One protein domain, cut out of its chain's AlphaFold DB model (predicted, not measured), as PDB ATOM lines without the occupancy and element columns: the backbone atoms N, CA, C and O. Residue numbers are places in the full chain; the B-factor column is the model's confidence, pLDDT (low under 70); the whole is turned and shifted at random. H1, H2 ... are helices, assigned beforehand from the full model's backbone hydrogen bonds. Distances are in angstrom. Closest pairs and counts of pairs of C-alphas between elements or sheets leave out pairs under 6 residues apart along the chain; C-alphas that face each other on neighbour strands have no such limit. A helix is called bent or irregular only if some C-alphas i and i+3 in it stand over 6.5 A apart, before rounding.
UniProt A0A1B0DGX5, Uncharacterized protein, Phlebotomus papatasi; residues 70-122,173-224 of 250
ATOM      1  N   THR A  70     164.120 209.503 231.317       86.19
ATOM      2  CA  THR A  70     163.012 208.952 230.501       86.19
ATOM      3  C   THR A  70     161.953 209.984 230.113       86.19
ATOM      4  O   THR A  70     161.248 209.821 229.121       86.19
ATOM      5  N   MET A  71     161.853 211.075 230.874       86.81
ATOM      6  CA  MET A  71     160.880 212.150 230.666       86.81
ATOM      7  C   MET A  71     161.413 213.186 229.668       86.81
ATOM      8  O   MET A  71     161.596 214.355 229.998       86.81
ATOM      9  N   ALA A  72     161.742 212.736 228.461       82.81
ATOM     10  CA  ALA A  72     162.262 213.597 227.411       82.81
ATOM     11  C   ALA A  72     161.684 213.216 226.050       82.81
ATOM     12  O   ALA A  72     161.524 212.039 225.713       82.81
ATOM     13  N   ASP A  73     161.404 214.237 225.249       78.38
ATOM     14  CA  ASP A  73     160.799 214.049 223.943       78.38
ATOM     15  C   ASP A  73     161.816 213.559 222.900       78.38
ATOM     16  O   ASP A  73     163.030 213.698 223.049       78.38
ATOM     17  N   VAL A  74     161.317 213.014 221.786       77.69
ATOM     18  CA  VAL A  74     162.166 212.480 220.705       77.69
ATOM     19  C   VAL A  74     163.116 213.538 220.132       77.69
ATOM     20  O   VAL A  74     164.230 213.204 219.740       77.69
ATOM     21  N   LYS A  75     162.712 214.812 220.079       80.62
ATOM     22  CA  LYS A  75     163.540 215.904 219.546       80.62
ATOM     23  C   LYS A  75     164.713 216.190 220.490       80.62
ATOM     24  O   LYS A  75     165.838 216.344 220.020       80.62
ATOM     25  N   ILE A  76     164.473 216.207 221.795       85.50
ATOM     26  CA  ILE A  76     165.484 216.315 222.844       85.50
ATOM     27  C   ILE A  76     166.412 215.101 222.791       85.50
ATOM     28  O   ILE A  76     167.628 215.282 222.788       85.50
ATOM     29  N   MET A  77     165.877 213.887 222.622       84.62
ATOM     30  CA  MET A  77     166.700 212.681 222.470       84.62
ATOM     31  C   MET A  77     167.586 212.727 221.227       84.62
ATOM     32  O   MET A  77     168.768 212.391 221.283       84.62
ATOM     33  N   ASN A  78     167.045 213.196 220.108       83.25
ATOM     34  CA  ASN A  78     167.786 213.396 218.867       83.25
ATOM     35  C   ASN A  78     168.922 214.408 219.045       83.25
ATOM     36  O   ASN A  78     170.032 214.176 218.567       83.25
ATOM     37  N   ILE A  79     168.678 215.501 219.775       86.31
ATOM     38  CA  ILE A  79     169.718 216.475 220.116       86.31
ATOM     39  C   ILE A  79     170.789 215.823 220.994       86.31
ATOM     40  O   ILE A  79     171.964 215.922 220.652       86.31
ATOM     41  N   ILE A  80     170.399 215.150 222.083       85.62
ATOM     42  CA  ILE A  80     171.303 214.532 223.071       85.62
ATOM     43  C   ILE A  80     172.201 213.478 222.427       85.62
ATOM     44  O   ILE A  80     173.409 213.470 222.649       85.62
ATOM     45  N   THR A  81     171.619 212.626 221.588       82.75
ATOM     46  CA  THR A  81     172.334 211.549 220.894       82.75
ATOM     47  C   THR A  81     173.129 212.045 219.684       82.75
ATOM     48  O   THR A  81     173.752 211.242 218.994       82.75
ATOM     49  N   SER A  82     173.119 213.343 219.368       79.19
ATOM     50  CA  SER A  82     173.702 213.863 218.124       79.19
ATOM     51  C   SER A  82     173.139 213.146 216.886       79.19
ATOM     52  O   SER A  82     173.854 212.862 215.927       79.19
ATOM     53  N   THR A  83     171.840 212.827 216.910       71.19
ATOM     54  CA  THR A  83     171.048 212.345 215.768       71.19
ATOM     55  C   THR A  83     170.141 213.484 215.284       71.19
ATOM     56  O   THR A  83     168.930 213.425 215.472       71.19
ATOM     57  N   PRO A  84     170.665 214.564 214.676       58.94
ATOM     58  CA  PRO A  84     169.891 215.792 214.445       58.94
ATOM     59  C   PRO A  84     168.709 215.616 213.480       58.94
ATOM     60  O   PRO A  84     167.834 216.476 213.394       58.94
ATOM     61  N   SER A  85     168.666 214.513 212.732       68.19
ATOM     62  CA  SER A  85     167.625 214.254 211.752       68.19
ATOM     63  C   SER A  85     166.493 213.412 212.333       68.19
ATOM     64  O   SER A  85     166.680 212.242 212.655       68.19
ATOM     65  N   ASN A  86     165.270 213.946 212.273       67.69
ATOM     66  CA  ASN A  86     164.028 213.195 212.502       67.69
ATOM     67  C   ASN A  86     163.799 212.064 211.476       67.69
ATOM     68  O   ASN A  86     162.751 211.432 211.487       67.69
ATOM     69  N   LYS A  87     164.738 211.826 210.550       76.31
ATOM     70  CA  LYS A  87     164.712 210.710 209.599       76.31
ATOM     71  C   LYS A  87     165.537 209.512 210.063       76.31
ATOM     72  O   LYS A  87     165.618 208.558 209.302       76.31
ATOM     73  N   HIS A  88     166.159 209.558 211.237       82.94
ATOM     74  CA  HIS A  88     166.964 208.460 211.766       82.94
ATOM     75  C   HIS A  88     166.424 208.013 213.126       82.94
ATOM     76  O   HIS A  88     165.846 208.808 213.869       82.94
ATOM     77  N   CYS A  89     166.594 206.734 213.444       86.00
ATOM     78  CA  CYS A  89     166.335 206.212 214.780       86.00
ATOM     79  C   CYS A  89     167.531 206.530 215.679       86.00
ATOM     80  O   CYS A  89     168.653 206.177 215.342       86.00
ATOM     81  N   TYR A  90     167.334 207.161 216.834       82.50
ATOM     82  CA  TYR A  90     168.464 207.484 217.709       82.50
ATOM     83  C   TYR A  90     169.048 206.262 218.449       82.50
ATOM     84  O   TYR A  90     170.153 206.354 218.972       82.50
ATOM     85  N   ILE A  91     168.328 205.129 218.473       84.50
ATOM     86  CA  ILE A  91     168.763 203.877 219.115       84.50
ATOM     87  C   ILE A  91     169.723 203.106 218.195       84.50
ATOM     88  O   ILE A  91     170.859 202.844 218.578       84.50
ATOM     89  N   CYS A  92     169.300 202.788 216.966       86.12
ATOM     90  CA  CYS A  92     170.083 201.989 216.008       86.12
ATOM     91  C   CYS A  92     170.716 202.799 214.861       86.12
ATOM     92  O   CYS A  92     171.379 202.232 214.003       86.12
ATOM     93  N   ARG A  93     170.481 204.117 214.791       83.75
ATOM     94  CA  ARG A  93     170.937 205.035 213.718       83.75
ATOM     95  C   ARG A  93     170.443 204.714 212.310       83.75
ATOM     96  O   ARG A  93     170.749 205.466 211.387       83.75
ATOM     97  N   ALA A  94     169.601 203.696 212.145       86.25
ATOM     98  CA  ALA A  94     168.979 203.392 210.870       86.25
ATOM     99  C   ALA A  94     168.173 204.593 210.349       86.25
ATOM    100  O   ALA A  94     167.423 205.250 211.081       86.25
ATOM    101  N   SER A  95     168.337 204.873 209.058       86.62
ATOM    102  CA  SER A  95     167.550 205.871 208.338       86.62
ATOM    103  C   SER A  95     166.154 205.328 208.032       86.62
ATOM    104  O   SER A  95     165.981 204.145 207.758       86.62
ATOM    105  N   THR A  96     165.159 206.209 207.962       85.50
ATOM    106  CA  THR A  96     163.797 205.910 207.478       85.50
ATOM    107  C   THR A  96     163.774 205.244 206.105       85.50
ATOM    108  O   THR A  96     162.816 204.541 205.791       85.50
ATOM    109  N   ALA A  97     164.814 205.442 205.287       85.19
ATOM    110  CA  ALA A  97     164.976 204.724 204.029       85.19
ATOM    111  C   ALA A  97     165.124 203.210 204.242       85.19
ATOM    112  O   ALA A  97     164.624 202.451 203.428       85.19
ATOM    113  N   LEU A  98     165.730 202.776 205.349       86.50
ATOM    114  CA  LEU A  98     165.995 201.375 205.667       86.50
ATOM    115  C   LEU A  98     164.842 200.683 206.414       86.50
ATOM    116  O   LEU A  98     164.776 199.461 206.447       86.50
ATOM    117  N   PHE A  99     163.885 201.426 206.979       87.31
ATOM    118  CA  PHE A  99     162.869 200.853 207.880       87.31
ATOM    119  C   PHE A  99     161.926 199.809 207.254       87.31
ATOM    120  O   PHE A  99     161.174 199.156 207.977       87.31
ATOM    121  N   HIS A 100     161.944 199.648 205.932       85.56
ATOM    122  CA  HIS A 100     161.194 198.605 205.235       85.56
ATOM    123  C   HIS A 100     161.955 197.267 205.156       85.56
ATOM    124  O   HIS A 100     161.321 196.226 204.996       85.56
ATOM    125  N   ASN A 101     163.285 197.267 205.306       87.75
ATOM    126  CA  ASN A 101     164.110 196.061 205.266       87.75
ATOM    127  C   ASN A 101     164.267 195.462 206.672       87.75
ATOM    128  O   ASN A 101     165.254 195.692 207.369       87.75
ATOM    129  N   LEU A 102     163.260 194.703 207.111       87.25
ATOM    130  CA  LEU A 102     163.239 194.142 208.468       87.25
ATOM    131  C   LEU A 102     164.399 193.178 208.742       87.25
ATOM    132  O   LEU A 102     164.881 193.142 209.870       87.25
ATOM    133  N   SER A 103     164.851 192.426 207.737       85.00
ATOM    134  CA  SER A 103     165.958 191.472 207.879       85.00
ATOM    135  C   SER A 103     167.275 192.184 208.184       85.00
ATOM    136  O   SER A 103     168.040 191.747 209.036       85.00
ATOM    137  N   GLU A 104     167.524 193.313 207.519       83.44
ATOM    138  CA  GLU A 104     168.719 194.124 207.759       83.44
ATOM    139  C   GLU A 104     168.650 194.833 209.119       83.44
ATOM    140  O   GLU A 104     169.631 194.846 209.857       83.44
ATOM    141  N   LEU A 105     167.470 195.330 209.509       82.31
ATOM    142  CA  LEU A 105     167.262 195.956 210.821       82.31
ATOM    143  C   LEU A 105     167.413 194.981 211.993       82.31
ATOM    144  O   LEU A 105     167.831 195.405 213.062       82.31
ATOM    145  N   GLN A 106     167.083 193.697 211.819       74.44
ATOM    146  CA  GLN A 106     167.292 192.681 212.861       74.44
ATOM    147  C   GLN A 106     168.770 192.470 213.191       74.44
ATOM    148  O   GLN A 106     169.090 192.100 214.317       74.44
ATOM    149  N   ASN A 107     169.656 192.731 212.229       74.06
ATOM    150  CA  ASN A 107     171.100 192.629 212.417       74.06
ATOM    151  C   ASN A 107     171.714 193.937 212.940       74.06
ATOM    152  O   ASN A 107     172.884 193.957 213.315       74.06
ATOM    153  N   MET A 108     170.946 195.032 212.966       71.69
ATOM    154  CA  MET A 108     171.391 196.297 213.536       71.69
ATOM    155  C   MET A 108     171.183 196.287 215.048       71.69
ATOM    156  O   MET A 108     170.059 196.372 215.540       71.69
ATOM    157  N   THR A 109     172.281 196.217 215.793       63.69
ATOM    158  CA  THR A 109     172.257 196.361 217.249       63.69
ATOM    159  C   THR A 109     172.109 197.834 217.647       63.69
ATOM    160  O   THR A 109     172.522 198.726 216.896       63.69
ATOM    161  N   PRO A 110     171.544 198.127 218.832       64.25
ATOM    162  CA  PRO A 110     171.633 199.452 219.434       64.25
ATOM    163  C   PRO A 110     173.080 199.958 219.417       64.25
ATOM    164  O   PRO A 110     174.008 199.201 219.694       64.25
ATOM    165  N   VAL A 111     173.268 201.232 219.068       63.38
ATOM    166  CA  VAL A 111     174.609 201.835 218.983       63.38
ATOM    167  C   VAL A 111     175.199 202.068 220.372       63.38
ATOM    168  O   VAL A 111     176.407 201.968 220.548       63.38
ATOM    169  N   ASP A 112     174.339 202.358 221.349       68.38
ATOM    170  CA  ASP A 112     174.706 202.522 222.750       68.38
ATOM    171  C   ASP A 112     173.570 201.991 223.631       68.38
ATOM    172  O   ASP A 112     172.397 202.336 223.433       68.38
ATOM    173  N   GLU A 113     173.915 201.147 224.598       69.25
ATOM    174  CA  GLU A 113     172.964 200.603 225.563       69.25
ATOM    175  C   GLU A 113     172.316 201.696 226.420       69.25
ATOM    176  O   GLU A 113     171.146 201.566 226.785       69.25
ATOM    177  N   GLU A 114     173.028 202.800 226.676       73.00
ATOM    178  CA  GLU A 114     172.509 203.940 227.435       73.00
ATOM    179  C   GLU A 114     171.285 204.565 226.739       73.00
ATOM    180  O   GLU A 114     170.383 205.092 227.389       73.00
ATOM    181  N   PHE A 115     171.181 204.461 225.408       77.44
ATOM    182  CA  PHE A 115     170.059 205.057 224.678       77.44
ATOM    183  C   PHE A 115     168.739 204.306 224.865       77.44
ATOM    184  O   PHE A 115     167.669 204.875 224.615       77.44
ATOM    185  N   LEU A 116     168.796 203.051 225.315       74.06
ATOM    186  CA  LEU A 116     167.612 202.270 225.671       74.06
ATOM    187  C   LEU A 116     167.014 202.728 227.009       74.06
ATOM    188  O   LEU A 116     165.793 202.682 227.178       74.06
ATOM    189  N   ASP A 117     167.842 203.262 227.911       76.50
ATOM    190  CA  ASP A 117     167.403 203.798 229.207       76.50
ATOM    191  C   ASP A 117     166.583 205.089 229.067       76.50
ATOM    192  O   ASP A 117     165.907 205.517 230.004       76.50
ATOM    193  N   PHE A 118     166.558 205.674 227.868       76.44
ATOM    194  CA  PHE A 118     165.711 206.814 227.528       76.44
ATOM    195  C   PHE A 118     164.235 206.452 227.293       76.44
ATOM    196  O   PHE A 118     163.413 207.328 227.020       76.44
ATOM    197  N   GLY A 119     163.865 205.175 227.415       71.31
ATOM    198  CA  GLY A 119     162.470 204.734 227.428       71.31
ATOM    199  C   GLY A 119     161.814 204.686 226.045       71.31
ATOM    200  O   GLY A 119     162.475 204.796 225.017       71.31
ATOM    201  N   LEU A 120     160.488 204.497 226.001       66.25
ATOM    202  CA  LEU A 120     159.668 204.564 224.784       66.25
ATOM    203  C   LEU A 120     158.918 205.898 224.730       66.25
ATOM    204  O   LEU A 120     158.238 206.264 225.684       66.25
ATOM    205  N   ASN A 121     158.983 206.600 223.598       59.91
ATOM    206  CA  ASN A 121     158.239 207.847 223.431       59.91
ATOM    207  C   ASN A 121     156.842 207.557 222.892       59.91
ATOM    208  O   ASN A 121     156.677 206.775 221.951       59.91
ATOM    209  N   LYS A 122     155.849 208.262 223.430       58.81
ATOM    210  CA  LYS A 122     154.544 208.374 222.779       58.81
ATOM    211  C   LYS A 122     154.666 209.378 221.620       58.81
ATOM    212  O   LYS A 122     155.396 210.360 221.751       58.81
ATOM    213  N   LEU A 173     155.506 194.184 231.441       94.00
ATOM    214  CA  LEU A 173     155.196 193.480 230.206       94.00
ATOM    215  C   LEU A 173     156.213 192.360 229.997       94.00
ATOM    216  O   LEU A 173     157.393 192.519 230.288       94.00
ATOM    217  N   ASP A 174     155.748 191.248 229.442       95.94
ATOM    218  CA  ASP A 174     156.612 190.186 228.937       95.94
ATOM    219  C   ASP A 174     157.270 190.671 227.634       95.94
ATOM    220  O   ASP A 174     156.589 190.889 226.622       95.94
ATOM    221  N   ALA A 175     158.587 190.890 227.685       95.06
ATOM    222  CA  ALA A 175     159.359 191.449 226.581       95.06
ATOM    223  C   ALA A 175     159.304 190.563 225.325       95.06
ATOM    224  O   ALA A 175     159.144 191.085 224.222       95.06
ATOM    225  N   GLU A 176     159.348 189.237 225.469       96.00
ATOM    226  CA  GLU A 176     159.327 188.297 224.340       96.00
ATOM    227  C   GLU A 176     157.955 188.246 223.661       96.00
ATOM    228  O   GLU A 176     157.836 188.211 222.429       96.00
ATOM    229  N   ARG A 177     156.871 188.245 224.446       97.31
ATOM    230  CA  ARG A 177     155.505 188.336 223.904       97.31
ATOM    231  C   ARG A 177     155.295 189.666 223.196       97.31
ATOM    232  O   ARG A 177     154.723 189.678 222.101       97.31
ATOM    233  N   PHE A 178     155.777 190.759 223.789       97.00
ATOM    234  CA  PHE A 178     155.722 192.079 223.173       97.00
ATOM    235  C   PHE A 178     156.491 192.094 221.849       97.00
ATOM    236  O   PHE A 178     155.913 192.473 220.831       97.00
ATOM    237  N   GLN A 179     157.735 191.605 221.829       96.00
ATOM    238  CA  GLN A 179     158.580 191.523 220.634       96.00
ATOM    239  C   GLN A 179     157.888 190.756 219.507       96.00
ATOM    240  O   GLN A 179     157.767 191.268 218.395       96.00
ATOM    241  N   ARG A 180     157.365 189.555 219.785       97.50
ATOM    242  CA  ARG A 180     156.672 188.738 218.774       97.50
ATOM    243  C   ARG A 180     155.455 189.456 218.194       97.50
ATOM    244  O   ARG A 180     155.219 189.400 216.986       97.50
ATOM    245  N   TYR A 181     154.668 190.125 219.036       98.19
ATOM    246  CA  TYR A 181     153.495 190.867 218.581       98.19
ATOM    247  C   TYR A 181     153.884 192.115 217.775       98.19
ATOM    248  O   TYR A 181     153.286 192.394 216.729       98.19
ATOM    249  N   ALA A 182     154.897 192.845 218.232       97.06
ATOM    250  CA  ALA A 182     155.434 194.034 217.591       97.06
ATOM    251  C   ALA A 182     156.049 193.710 216.219       97.06
ATOM    252  O   ALA A 182     155.659 194.307 215.216       97.06
ATOM    253  N   TYR A 183     156.886 192.676 216.133       96.00
ATOM    254  CA  TYR A 183     157.527 192.257 214.888       96.00
ATOM    255  C   TYR A 183     156.513 191.795 213.832       96.00
ATOM    256  O   TYR A 183     156.557 192.253 212.691       96.00
ATOM    257  N   LYS A 184     155.502 190.997 214.214       97.56
ATOM    258  CA  LYS A 184     154.385 190.652 213.307       97.56
ATOM    259  C   LYS A 184     153.640 191.891 212.797       97.56
ATOM    260  O   LYS A 184     153.188 191.926 211.655       97.56
ATOM    261  N   THR A 185     153.518 192.923 213.633       97.69
ATOM    262  CA  THR A 185     152.909 194.203 213.235       97.69
ATOM    263  C   THR A 185     153.795 194.959 212.244       97.69
ATOM    264  O   THR A 185     153.273 195.519 211.282       97.69
ATOM    265  N   ALA A 186     155.120 194.924 212.417       96.19
ATOM    266  CA  ALA A 186     156.070 195.491 211.459       96.19
ATOM    267  C   ALA A 186     155.994 194.784 210.097       96.19
ATOM    268  O   ALA A 186     155.910 195.451 209.069       96.19
ATOM    269  N   GLN A 187     155.932 193.449 210.085       96.31
ATOM    270  CA  GLN A 187     155.759 192.665 208.858       96.31
ATOM    271  C   GLN A 187     154.455 193.023 208.131       96.31
ATOM    272  O   GLN A 187     154.462 193.235 206.918       96.31
ATOM    273  N   LEU A 188     153.344 193.152 208.867       97.00
ATOM    274  CA  LEU A 188     152.061 193.584 208.307       97.00
ATOM    275  C   LEU A 188     152.147 194.992 207.703       97.00
ATOM    276  O   LEU A 188     151.627 195.222 206.609       97.00
ATOM    277  N   TYR A 189     152.809 195.918 208.402       96.38
ATOM    278  CA  TYR A 189     153.025 197.282 207.929       96.38
ATOM    279  C   TYR A 189     153.809 197.290 206.615       96.38
ATOM    280  O   TYR A 189     153.342 197.868 205.640       96.38
ATOM    281  N   VAL A 190     154.961 196.613 206.559       94.88
ATOM    282  CA  VAL A 190     155.804 196.559 205.351       94.88
ATOM    283  C   VAL A 190     155.064 195.889 204.193       94.88
ATOM    284  O   VAL A 190     155.101 196.391 203.073       94.88
ATOM    285  N   LYS A 191     154.317 194.809 204.457       95.81
ATOM    286  CA  LYS A 191     153.541 194.099 203.431       95.81
ATOM    287  C   LYS A 191     152.446 194.967 202.801       95.81
ATOM    288  O   LYS A 191     152.260 194.908 201.592       95.81
ATOM    289  N   LYS A 192     151.688 195.724 203.602       95.44
ATOM    290  CA  LYS A 192     150.543 196.522 203.111       95.44
ATOM    291  C   LYS A 192     150.923 197.947 202.697       95.44
ATOM    292  O   LYS A 192     150.296 198.515 201.809       95.44
ATOM    293  N   TYR A 193     151.939 198.519 203.339       94.62
ATOM    294  CA  TYR A 193     152.295 199.936 203.242       94.62
ATOM    295  C   TYR A 193     153.797 200.159 203.066       94.62
ATOM    296  O   TYR A 193     154.300 201.216 203.431       94.62
ATOM    297  N   GLY A 194     154.532 199.198 202.496       90.19
ATOM    298  CA  GLY A 194     155.974 199.333 202.245       90.19
ATOM    299  C   GLY A 194     156.346 200.530 201.360       90.19
ATOM    300  O   GLY A 194     157.459 201.039 201.453       90.19
ATOM    301  N   TRP A 195     155.395 201.032 200.566       90.69
ATOM    302  CA  TRP A 195     155.526 202.272 199.795       90.69
ATOM    303  C   TRP A 195     155.613 203.529 200.680       90.69
ATOM    304  O   TRP A 195     156.198 204.530 200.263       90.69
ATOM    305  N   TYR A 196     155.069 203.500 201.904       89.75
ATOM    306  CA  TYR A 196     155.143 204.601 202.863       89.75
ATOM    307  C   TYR A 196     156.212 204.327 203.919       89.75
ATOM    308  O   TYR A 196     156.117 203.391 204.720       89.75
ATOM    309  N   ARG A 197     157.221 205.198 203.979       87.31
ATOM    310  CA  ARG A 197     158.327 205.065 204.935       87.31
ATOM    311  C   ARG A 197     157.801 205.056 206.368       87.31
ATOM    312  O   ARG A 197     157.098 205.975 206.783       87.31
ATOM    313  N   MET A 198     158.169 204.026 207.126       90.00
ATOM    314  CA  MET A 198     157.764 203.904 208.523       90.00
ATOM    315  C   MET A 198     158.254 205.130 209.321       90.00
ATOM    316  O   MET A 198     159.402 205.548 209.166       90.00
ATOM    317  N   PRO A 199     157.421 205.740 210.180       88.75
ATOM    318  CA  PRO A 199     157.880 206.813 211.055       88.75
ATOM    319  C   PRO A 199     158.883 206.304 212.110       88.75
ATOM    320  O   PRO A 199     158.692 205.201 212.627       88.75
ATOM    321  N   PRO A 200     159.889 207.099 212.528       86.62
ATOM    322  CA  PRO A 200     160.857 206.688 213.555       86.62
ATOM    323  C   PRO A 200     160.230 206.257 214.880       86.62
ATOM    324  O   PRO A 200     160.667 205.272 215.467       86.62
ATOM    325  N   THR A 201     159.174 206.935 215.343       86.44
ATOM    326  CA  THR A 201     158.460 206.548 216.572       86.44
ATOM    327  C   THR A 201     157.811 205.171 216.438       86.44
ATOM    328  O   THR A 201     157.823 204.393 217.389       86.44
ATOM    329  N   LEU A 202     157.280 204.849 215.252       90.56
ATOM    330  CA  LEU A 202     156.687 203.544 214.983       90.56
ATOM    331  C   LEU A 202     157.767 202.462 214.879       90.56
ATOM    332  O   LEU A 202     157.640 201.423 215.515       90.56
ATOM    333  N   HIS A 203     158.857 202.733 214.160       91.38
ATOM    334  CA  HIS A 203     160.012 201.839 214.093       91.38
ATOM    335  C   HIS A 203     160.558 201.527 215.492       91.38
ATOM    336  O   HIS A 203     160.705 200.363 215.850       91.38
ATOM    337  N   LYS A 204     160.754 202.547 216.330       89.56
ATOM    338  CA  LYS A 204     161.200 202.370 217.712       89.56
ATOM    339  C   LYS A 204     160.245 201.500 218.530       89.56
ATOM    340  O   LYS A 204     160.700 200.589 219.212       89.56
ATOM    341  N   LEU A 205     158.938 201.753 218.458       92.44
ATOM    342  CA  LEU A 205     157.943 200.935 219.154       92.44
ATOM    343  C   LEU A 205     158.011 199.468 218.709       92.44
ATOM    344  O   LEU A 205     157.954 198.571 219.550       92.44
ATOM    345  N   LEU A 206     158.115 199.234 217.399       94.38
ATOM    346  CA  LEU A 206     157.999 197.899 216.825       94.38
ATOM    347  C   LEU A 206     159.284 197.067 216.914       94.38
ATOM    348  O   LEU A 206     159.199 195.853 217.083       94.38
ATOM    349  N   LEU A 207     160.450 197.702 216.782       92.50
ATOM    350  CA  LEU A 207     161.745 197.023 216.716       92.50
ATOM    351  C   LEU A 207     162.490 197.108 218.052       92.50
ATOM    352  O   LEU A 207     162.981 196.091 218.520       92.50
ATOM    353  N   HIS A 208     162.484 198.264 218.718       90.56
ATOM    354  CA  HIS A 208     163.254 198.492 219.952       90.56
ATOM    355  C   HIS A 208     162.417 198.438 221.234       90.56
ATOM    356  O   HIS A 208     162.955 198.420 222.339       90.56
ATOM    357  N   GLY A 209     161.084 198.403 221.132       91.88
ATOM    358  CA  GLY A 209     160.224 198.464 222.314       91.88
ATOM    359  C   GLY A 209     160.423 197.308 223.288       91.88
ATOM    360  O   GLY A 209     160.339 197.515 224.494       91.88
ATOM    361  N   HIS A 210     160.753 196.119 222.784       93.00
ATOM    362  CA  HIS A 210     161.051 194.965 223.628       93.00
ATOM    363  C   HIS A 210     162.364 195.123 224.411       93.00
ATOM    364  O   HIS A 210     162.386 194.798 225.593       93.00
ATOM    365  N   GLU A 211     163.412 195.683 223.798       91.44
ATOM    366  CA  GLU A 211     164.704 195.942 224.452       91.44
ATOM    367  C   GLU A 211     164.531 196.939 225.603       91.44
ATOM    368  O   GLU A 211     165.037 196.730 226.706       91.44
ATOM    369  N   VAL A 212     163.734 197.991 225.374       90.19
ATOM    370  CA  VAL A 212     163.385 198.971 226.412       90.19
ATOM    371  C   VAL A 212     162.589 198.314 227.545       90.19
ATOM    372  O   VAL A 212     162.876 198.558 228.714       90.19
ATOM    373  N   ILE A 213     161.604 197.464 227.227       92.00
ATOM    374  CA  ILE A 213     160.819 196.730 228.236       92.00
ATOM    375  C   ILE A 213     161.720 195.808 229.064       92.00
ATOM    376  O   ILE A 213     161.580 195.768 230.282       92.00
ATOM    377  N   GLN A 214     162.646 195.101 228.419       91.25
ATOM    378  CA  GLN A 214     163.543 194.149 229.068       91.25
ATOM    379  C   GLN A 214     164.515 194.829 230.040       91.25
ATOM    380  O   GLN A 214     164.812 194.268 231.094       91.25
ATOM    381  N   ARG A 215     164.999 196.031 229.707       87.50
ATOM    382  CA  ARG A 215     165.920 196.800 230.563       87.50
ATOM    383  C   ARG A 215     165.217 197.593 231.658       87.50
ATOM    384  O   ARG A 215     165.846 197.976 232.646       87.50
ATOM    385  N   SER A 216     163.928 197.875 231.492       87.31
ATOM    386  CA  SER A 216     163.231 198.768 232.405       87.31
ATOM    387  C   SER A 216     163.036 198.151 233.787       87.31
ATOM    388  O   SER A 216     162.452 197.084 233.950       87.31
ATOM    389  N   GLN A 217     163.467 198.884 234.812       87.25
ATOM    390  CA  GLN A 217     163.242 198.520 236.214       87.25
ATOM    391  C   GLN A 217     161.810 198.811 236.680       87.25
ATOM    392  O   GLN A 217     161.386 198.328 237.729       87.25
ATOM    393  N   PHE A 218     161.068 199.609 235.912       89.12
ATOM    394  CA  PHE A 218     159.715 200.037 236.235       89.12
ATOM    395  C   PHE A 218     158.776 199.727 235.067       89.12
ATOM    396  O   PHE A 218     159.211 199.641 233.921       89.12
ATOM    397  N   PRO A 219     157.464 199.611 235.306       90.81
ATOM    398  CA  PRO A 219     156.504 199.579 234.217       90.81
ATOM    399  C   PRO A 219     156.659 200.796 233.296       90.81
ATOM    400  O   PRO A 219     156.673 201.931 233.769       90.81
ATOM    401  N   ILE A 220     156.706 200.579 231.978       90.12
ATOM    402  CA  ILE A 220     156.939 201.649 230.987       90.12
ATOM    403  C   ILE A 220     155.944 202.806 231.131       90.12
ATOM    404  O   ILE A 220     156.325 203.970 231.033       90.12
ATOM    405  N   GLY A 221     154.679 202.509 231.441       86.94
ATOM    406  CA  GLY A 221     153.648 203.530 231.650       86.94
ATOM    407  C   GLY A 221     153.945 204.502 232.801       86.94
ATOM    408  O   GLY A 221     153.398 205.603 232.814       86.94
ATOM    409  N   HIS A 222     154.818 204.135 233.745       88.81
ATOM    410  CA  HIS A 222     155.246 205.004 234.845       88.81
ATOM    411  C   HIS A 222     156.351 205.990 234.447       88.81
ATOM    412  O   HIS A 222     156.551 206.974 235.150       88.81
ATOM    413  N   LEU A 223     157.032 205.756 233.324       87.94
ATOM    414  CA  LEU A 223     158.188 206.525 232.849       87.94
ATOM    415  C   LEU A 223     157.795 207.586 231.803       87.94
ATOM    416  O   LEU A 223     158.557 207.905 230.898       87.94
ATOM    417  N   SER A 224     156.560 208.088 231.876       86.25
ATOM    418  CA  SER A 224     155.998 209.015 230.889       86.25
ATOM    419  C   SER A 224     156.402 210.469 231.152       86.25
ATOM    420  O   SER A 224     156.456 210.893 232.299       86.25
TER     421      SER A 224
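Overview. This is residues 70 to 122 and 173 to 224 of the 250 residues of an uncharacterized protein of Phlebotomus papatasi (UniProt A0A1B0DGX5). Two long helices, H4 and H5, lie side by side as a hairpin, with H5 nearest the middle; short H1 and H3 lie beyond H5, away from H4, and short H2 is near H4. The 105 printed residues include five named helices, H1 to H5 in chain order, and no named strand: all helix, with 51 residues, under half, in them. It is compact, with a radius of gyration of the C-alphas of 13.1 A and spans of 34 by 32 by 22 A.

Arrangement. H4, residues 175 to 193, touches H5, residues 200 to 215, at a shallow tilt of 12 degrees, opposite ways, a helical hairpin; their closest C-alphas, Ala 182 and Leu 206, are 4.7 A apart. H5 is irregular, with C-alphas 207 and 210 7.2 A apart, and has a kink of 57 degrees near residue 208. H3, residues 113 to 116, only just touches H5, with 3 pairs of C-alphas within 8 A, through residues 211 to 215 of H5 alone; the closest C-alphas, Leu 116 and Val 212, are 5.4 A apart. H2, residues 102 to 106, is close to but not clearly touching H4, C-alphas 102 and 187 being closest at 7.6 A. H1, residues 74 to 80, touches no helix. Each O i to N i+4 pair is within hydrogen-bond range in H1, H2 and H4, 9 of 12 in H5; H3 is too short for one.

Along the chain. H4 is 25.8 A long, from C-alpha 175 at (159.359, 191.449, 226.581); H5 is 20.3 A, ending at C-alpha 215 at (165.920, 196.800, 230.563).

Size, cuts and confidence. Residues 123 to 172 are not printed, and C-alphas 122 and 173 are 16.7 A apart. The link H1 to H2 is long, 21 residues. Residues 84 to 86, 109 to 113 and 120 to 122 are under pLDDT 70.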